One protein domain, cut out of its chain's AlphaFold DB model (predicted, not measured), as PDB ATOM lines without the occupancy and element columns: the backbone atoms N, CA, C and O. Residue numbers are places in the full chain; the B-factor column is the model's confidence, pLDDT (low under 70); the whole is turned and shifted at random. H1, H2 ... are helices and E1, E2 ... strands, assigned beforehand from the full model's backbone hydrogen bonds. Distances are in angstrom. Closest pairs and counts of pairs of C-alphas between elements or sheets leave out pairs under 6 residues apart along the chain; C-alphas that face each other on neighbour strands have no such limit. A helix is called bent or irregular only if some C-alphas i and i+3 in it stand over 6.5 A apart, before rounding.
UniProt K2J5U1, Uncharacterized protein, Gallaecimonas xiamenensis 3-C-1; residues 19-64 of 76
ATOM      1  N   THR A  19     584.366 216.213 838.366       93.44
ATOM      2  CA  THR A  19     585.576 215.450 838.675       93.44
ATOM      3  C   THR A  19     585.710 214.315 837.673       93.44
ATOM      4  O   THR A  19     584.771 213.541 837.475       93.44
ATOM      5  N   LEU A  20     586.884 214.189 837.059       91.00
ATOM      6  CA  LEU A  20     587.168 213.060 836.182       91.00
ATOM      7  C   LEU A  20     587.451 211.814 837.017       91.00
ATOM      8  O   LEU A  20     588.128 211.869 838.047       91.00
ATOM      9  N   THR A  21     586.934 210.676 836.561       90.94
ATOM     10  CA  THR A  21     587.135 209.381 837.213       90.94
ATOM     11  C   THR A  21     587.769 208.386 836.256       90.94
ATOM     12  O   THR A  21     587.597 208.473 835.042       90.94
ATOM     13  N   GLN A  22     588.449 207.406 836.829       88.44
ATOM     14  CA  GLN A  22     589.067 206.271 836.156       88.44
ATOM     15  C   GLN A  22     588.639 204.967 836.850       88.44
ATOM     16  O   GLN A  22     588.083 205.029 837.954       88.44
ATOM     17  N   PRO A  23     588.857 203.790 836.235       89.62
ATOM     18  CA  PRO A  23     588.709 202.518 836.935       89.62
ATOM     19  C   PRO A  23     589.487 202.520 838.253       89.62
ATOM     20  O   PRO A  23     590.607 203.036 838.321       89.62
ATOM     21  N   ALA A  24     588.882 201.976 839.304       87.00
ATOM     22  CA  ALA A  24     589.526 201.871 840.600       87.00
ATOM     23  C   ALA A  24     590.788 201.001 840.522       87.00
ATOM     24  O   ALA A  24     590.853 200.004 839.799       87.00
ATOM     25  N   ASN A  25     591.811 201.397 841.277       83.00
ATOM     26  CA  ASN A  25     593.020 200.602 841.451       83.00
ATOM     27  C   ASN A  25     592.768 199.432 842.427       83.00
ATOM     28  O   ASN A  25     591.680 199.296 842.971       83.00
ATOM     29  N   ALA A  26     593.784 198.602 842.683       83.06
ATOM     30  CA  ALA A  26     593.642 197.449 843.578       83.06
ATOM     31  C   ALA A  26     593.271 197.818 845.029       83.06
ATOM     32  O   ALA A  26     592.688 196.986 845.716       83.06
ATOM     33  N   ASP A  27     593.583 199.039 845.477       82.19
ATOM     34  CA  ASP A  27     593.291 199.497 846.840       82.19
ATOM     35  C   ASP A  27     591.834 199.944 846.997       82.19
ATOM     36  O   ASP A  27     591.244 199.748 848.051       82.19
ATOM     37  N   CYS A  28     591.253 200.546 845.954       82.31
ATOM     38  CA  CYS A  28     589.875 201.043 845.965       82.31
ATOM     39  C   CYS A  28     588.866 200.060 845.349       82.31
ATOM     40  O   CYS A  28     587.685 200.129 845.674       82.31
ATOM     41  N   ALA A  29     589.312 199.155 844.471       85.38
ATOM     42  CA  ALA A  29     588.459 198.193 843.770       85.38
ATOM     43  C   ALA A  29     587.616 197.279 844.681       85.38
ATOM     44  O   ALA A  29     586.519 196.923 844.255       85.38
ATOM     45  N   PRO A  30     588.064 196.888 845.897       87.62
ATOM     46  CA  PRO A  30     587.225 196.115 846.814       87.62
ATOM     47  C   PRO A  30     585.961 196.854 847.268       87.62
ATOM     48  O   PRO A  30     584.953 196.208 847.538       87.62
ATOM     49  N   ASP A  31     586.012 198.187 847.336       86.69
ATOM     50  CA  ASP A  31     584.916 199.019 847.839       86.69
ATOM     51  C   ASP A  31     584.117 199.689 846.709       86.69
ATOM     52  O   ASP A  31     582.914 199.921 846.847       86.69
ATOM     53  N   HIS A  32     584.765 200.036 845.588       90.31
ATOM     54  CA  HIS A  32     584.128 200.760 844.488       90.31
ATOM     55  C   HIS A  32     584.837 200.555 843.138       90.31
ATOM     56  O   HIS A  32     586.058 200.487 843.064       90.31
ATOM     57  N   GLU A  33     584.087 200.548 842.029       91.69
ATOM     58  CA  GLU A  33     584.626 200.285 840.677       91.69
ATOM     59  C   GLU A  33     585.362 201.476 840.039       91.69
ATOM     60  O   GLU A  33     586.112 201.332 839.070       91.69
ATOM     61  N   ARG A  34     585.126 202.684 840.552       91.00
ATOM     62  CA  ARG A  34     585.664 203.947 840.026       91.00
ATOM     63  C   ARG A  34     586.384 204.722 841.116       91.00
ATOM     64  O   ARG A  34     585.922 204.752 842.252       91.00
ATOM     65  N   MET A  35     587.445 205.426 840.747       88.25
ATOM     66  CA  MET A  35     588.143 206.372 841.619       88.25
ATOM     67  C   MET A  35     588.384 207.704 840.891       88.25
ATOM     68  O   MET A  35     588.405 207.725 839.657       88.25
ATOM     69  N   PRO A  36     588.577 208.825 841.604       90.00
ATOM     70  CA  PRO A  36     588.984 210.082 840.983       90.00
ATOM     71  C   PRO A  36     590.339 209.955 840.279       90.00
ATOM     72  O   PRO A  36     591.229 209.252 840.761       90.00
ATOM     73  N   VAL A  37     590.534 210.693 839.185       88.31
ATOM     74  CA  VAL A  37     591.869 210.857 838.596       88.31
ATOM     75  C   VAL A  37     592.680 211.795 839.488       88.31
ATOM     76  O   VAL A  37     592.350 212.975 839.672       88.31
ATOM     77  N   ILE A  38     593.756 211.273 840.065       86.94
ATOM     78  CA  ILE A  38     594.676 212.035 840.908       86.94
ATOM     79  C   ILE A  38     595.876 212.414 840.045       86.94
ATOM     80  O   ILE A  38     596.590 211.553 839.558       86.94
ATOM     81  N   LEU A  39     596.104 213.709 839.839       85.31
ATOM     82  CA  LEU A  39     597.292 214.173 839.126       85.31
ATOM     83  C   LEU A  39     598.496 214.125 840.062       85.31
ATOM     84  O   LEU A  39     598.380 214.467 841.245       85.31
ATOM     85  N   LYS A  40     599.660 213.753 839.527       84.56
ATOM     86  CA  LYS A  40     600.916 214.017 840.230       84.56
ATOM     87  C   LYS A  40     601.121 215.534 840.356       84.56
ATOM     88  O   LYS A  40     600.759 216.247 839.416       84.56
ATOM     89  N   PRO A  41     601.683 216.039 841.470       85.38
ATOM     90  CA  PRO A  41     601.878 217.476 841.666       85.38
ATOM     91  C   PRO A  41     602.597 218.161 840.497       85.38
ATOM     92  O   PRO A  41     602.156 219.213 840.045       85.38
ATOM     93  N   GLU A  42     603.635 217.531 839.947       86.31
ATOM     94  CA  GLU A  42     604.419 218.043 838.819       86.31
ATOM     95  C   GLU A  42     603.643 218.137 837.494       86.31
ATOM     96  O   GLU A  42     604.092 218.803 836.567       86.31
ATOM     97  N   LEU A  43     602.475 217.494 837.396       86.75
ATOM     98  CA  LEU A  43     601.618 217.518 836.206       86.75
ATOM     99  C   LEU A  43     600.420 218.461 836.349       86.75
ATOM    100  O   LEU A  43     599.721 218.697 835.368       86.75
ATOM    101  N   ALA A  44     600.162 218.984 837.551       88.19
ATOM    102  CA  ALA A  44     598.985 219.809 837.809       88.19
ATOM    103  C   ALA A  44     599.003 221.114 837.000       88.19
ATOM    104  O   ALA A  44     597.981 221.491 836.436       88.19
ATOM    105  N   ASP A  45     600.164 221.763 836.906       90.25
ATOM    106  CA  ASP A  45     600.334 223.005 836.146       90.25
ATOM    107  C   ASP A  45     600.160 222.773 834.638       90.25
ATOM    108  O   ASP A  45     599.341 223.417 833.984       90.25
ATOM    109  N   ALA A  46     600.831 221.746 834.104       89.81
ATOM    110  CA  ALA A  46     600.699 221.355 832.703       89.81
ATOM    111  C   ALA A  46     599.248 220.996 832.337       89.81
ATOM    112  O   ALA A  46     598.774 221.367 831.269       89.81
ATOM    113  N   TYR A  47     598.511 220.335 833.234       90.06
ATOM    114  CA  TYR A  47     597.096 220.022 833.024       90.06
ATOM    115  C   TYR A  47     596.216 221.276 832.887       90.06
ATOM    116  O   TYR A  47     595.246 221.259 832.132       90.06
ATOM    117  N   LEU A  48     596.538 222.360 833.599       90.06
ATOM    118  CA  LEU A  48     595.768 223.607 833.558       90.06
ATOM    119  C   LEU A  48     596.073 224.464 832.326       90.06
ATOM    120  O   LEU A  48     595.213 225.229 831.890       90.06
ATOM    121  N   HIS A  49     597.287 224.362 831.788       89.75
ATOM    122  CA  HIS A  49     597.794 225.302 830.787       89.75
ATOM    123  C   HIS A  49     598.020 224.695 829.398       89.75
ATOM    124  O   HIS A  49     598.145 225.442 828.431       89.75
ATOM    125  N   ASP A  50     598.021 223.368 829.275       87.94
ATOM    126  CA  ASP A  50     598.249 222.650 828.021       87.94
ATOM    127  C   ASP A  50     597.050 221.742 827.703       87.94
ATOM    128  O   ASP A  50     597.059 220.532 827.938       87.94
ATOM    129  N   VAL A  51     595.968 222.359 827.211       80.31
ATOM    130  CA  VAL A  51     594.683 221.684 826.945       80.31
ATOM    131  C   VAL A  51     594.840 220.534 825.948       80.31
ATOM    132  O   VAL A  51     594.237 219.477 826.136       80.31
ATOM    133  N   ASP A  52     595.695 220.703 824.939       83.25
ATOM    134  CA  ASP A  52     595.942 219.687 823.912       83.25
ATOM    135  C   ASP A  52     596.623 218.439 824.493       83.25
ATOM    136  O   ASP A  52     596.427 217.324 824.002       83.25
ATOM    137  N   ARG A  53     597.389 218.596 825.580       79.56
ATOM    138  CA  ARG A  53     598.041 217.483 826.281       79.56
ATOM    139  C   ARG A  53     597.303 217.027 827.530       79.56
ATOM    140  O   ARG A  53     597.613 215.939 828.020       79.56
ATOM    141  N   ALA A  54     596.308 217.773 828.013       80.88
ATOM    142  CA  ALA A  54     595.579 217.483 829.246       80.88
ATOM    143  C   ALA A  54     595.061 216.038 829.299       80.88
ATOM    144  O   ALA A  54     595.199 215.387 830.330       80.88
ATOM    145  N   GLY A  55     594.560 215.500 828.181       77.50
ATOM    146  CA  GLY A  55     594.093 214.111 828.091       77.50
ATOM    147  C   GLY A  55     595.189 213.062 828.323       77.50
ATOM    148  O   GLY A  55     594.957 212.077 829.016       77.50
ATOM    149  N   VAL A  56     596.400 213.291 827.808       76.62
ATOM    150  CA  VAL A  56     597.548 212.374 827.963       76.62
ATOM    151  C   VAL A  56     598.118 212.433 829.387       76.62
ATOM    152  O   VAL A  56     598.678 211.459 829.884       76.62
ATOM    153  N   LEU A  57     597.943 213.563 830.079       74.06
ATOM    154  CA  LEU A  57     598.402 213.754 831.459       74.06
ATOM    155  C   LEU A  57     597.555 212.986 832.489       74.06
ATOM    156  O   LEU A  57     598.012 212.776 833.615       74.06
ATOM    157  N   LEU A  58     596.358 212.530 832.106       76.62
ATOM    158  CA  LEU A  58     595.452 211.780 832.983       76.62
ATOM    159  C   LEU A  58     595.952 210.363 833.309       76.62
ATOM    160  O   LEU A  58     595.505 209.787 834.295       76.62
ATOM    161  N   ASP A  59     596.900 209.815 832.544       68.56
ATOM    162  CA  ASP A  59     597.269 208.392 832.608       68.56
ATOM    163  C   ASP A  59     598.380 208.060 833.632       68.56
ATOM    164  O   ASP A  59     599.156 207.119 833.477       68.56
ATOM    165  N   THR A  60     598.543 208.876 834.679       59.16
ATOM    166  CA  THR A  60     599.843 208.962 835.375       59.16
ATOM    167  C   THR A  60     599.874 208.551 836.843       59.16
ATOM    168  O   THR A  60     600.973 208.451 837.400       59.16
ATOM    169  N   TYR A  61     598.750 208.252 837.501       61.19
ATOM    170  CA  TYR A  61     598.806 207.897 838.926       61.19
ATOM    171  C   TYR A  61     599.006 206.398 839.163       61.19
ATOM    172  O   TYR A  61     598.078 205.595 839.077       61.19
ATOM    173  N   GLN A  62     600.240 206.014 839.500       58.47
ATOM    174  CA  GLN A  62     600.572 204.644 839.882       58.47
ATOM    175  C   GLN A  62     600.262 204.370 841.361       58.47
ATOM    176  O   GLN A  62     600.805 205.018 842.248       58.47
ATOM    177  N   ARG A  63     599.398 203.364 841.560       54.62
ATOM    178  CA  ARG A  63     599.046 202.507 842.719       54.62
ATOM    179  C   ARG A  63     599.602 202.765 844.137       54.62
ATOM    180  O   ARG A  63     598.918 202.404 845.073       54.62
ATOM    181  N   SER A  64     600.794 203.306 844.365       55.44
ATOM    182  CA  SER A  64     601.524 203.037 845.619       55.44
ATOM    183  C   SER A  64     601.407 204.077 846.745       55.44
ATOM    184  O   SER A  64     602.136 203.956 847.728       55.44
TER     185      SER A  64
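Overview. This is residues 19 to 64 of the 76 residues of an uncharacterized protein of Gallaecimonas xiamenensis 3-C-1 (UniProt K2J5U1). A small strand hairpin, E1 and E2, makes one end of an elongated domain and a short helical hairpin, H1 and H2, the other; residues 58 to 64 fold back from H2 toward the strands. The 46 printed residues run E1, E2, H1, H2, mixed, under half in named elements. The antiparallel sheet's order is E1 - E2. The whole is only just loose, close to compact: radius of gyration of the C-alphas 11.6 A, spans 35 by 18 by 14 A.

Arrangement. Look first at E1, residues 21 to 23, and E2, residues 34 to 36: N 22 and O 35 are 2.8 A apart, within hydrogen-bond range. H1, residues 41 to 49, and H2, residues 51 to 57, touch, closest at the C-alphas of Tyr 47 and Ala 54, 4.8 A, with a shallow tilt of 27 degrees, opposite ways. O i to N i+4 pairs are within range in 3 of 5 for H1 and 1 of 3 for H2, whose i+3 pairs are in 3 of 4. E1 is apart from both helices.

Along the chain. Find C-alpha 21 at (587.135, 209.381, 837.213), where E1 begins; E1 and E2 each span 7.0 A. H1 spans 14.0 A and is irregular, only just, C-alphas 42 and 45 being 7.0 A apart; H2, 9.9 A, is irregular, with 7.2 A from C-alpha 52 to C-alpha 55, and it ends at Leu 57, with C-alpha 57 at (598.402, 213.754, 831.459).

Size, cuts and confidence. The C-alphas farthest apart, Pro 30 and His 49, are 34.9 A apart. The printed part has no cut, no link is long, and residues 59 to 64 have pLDDT under 70.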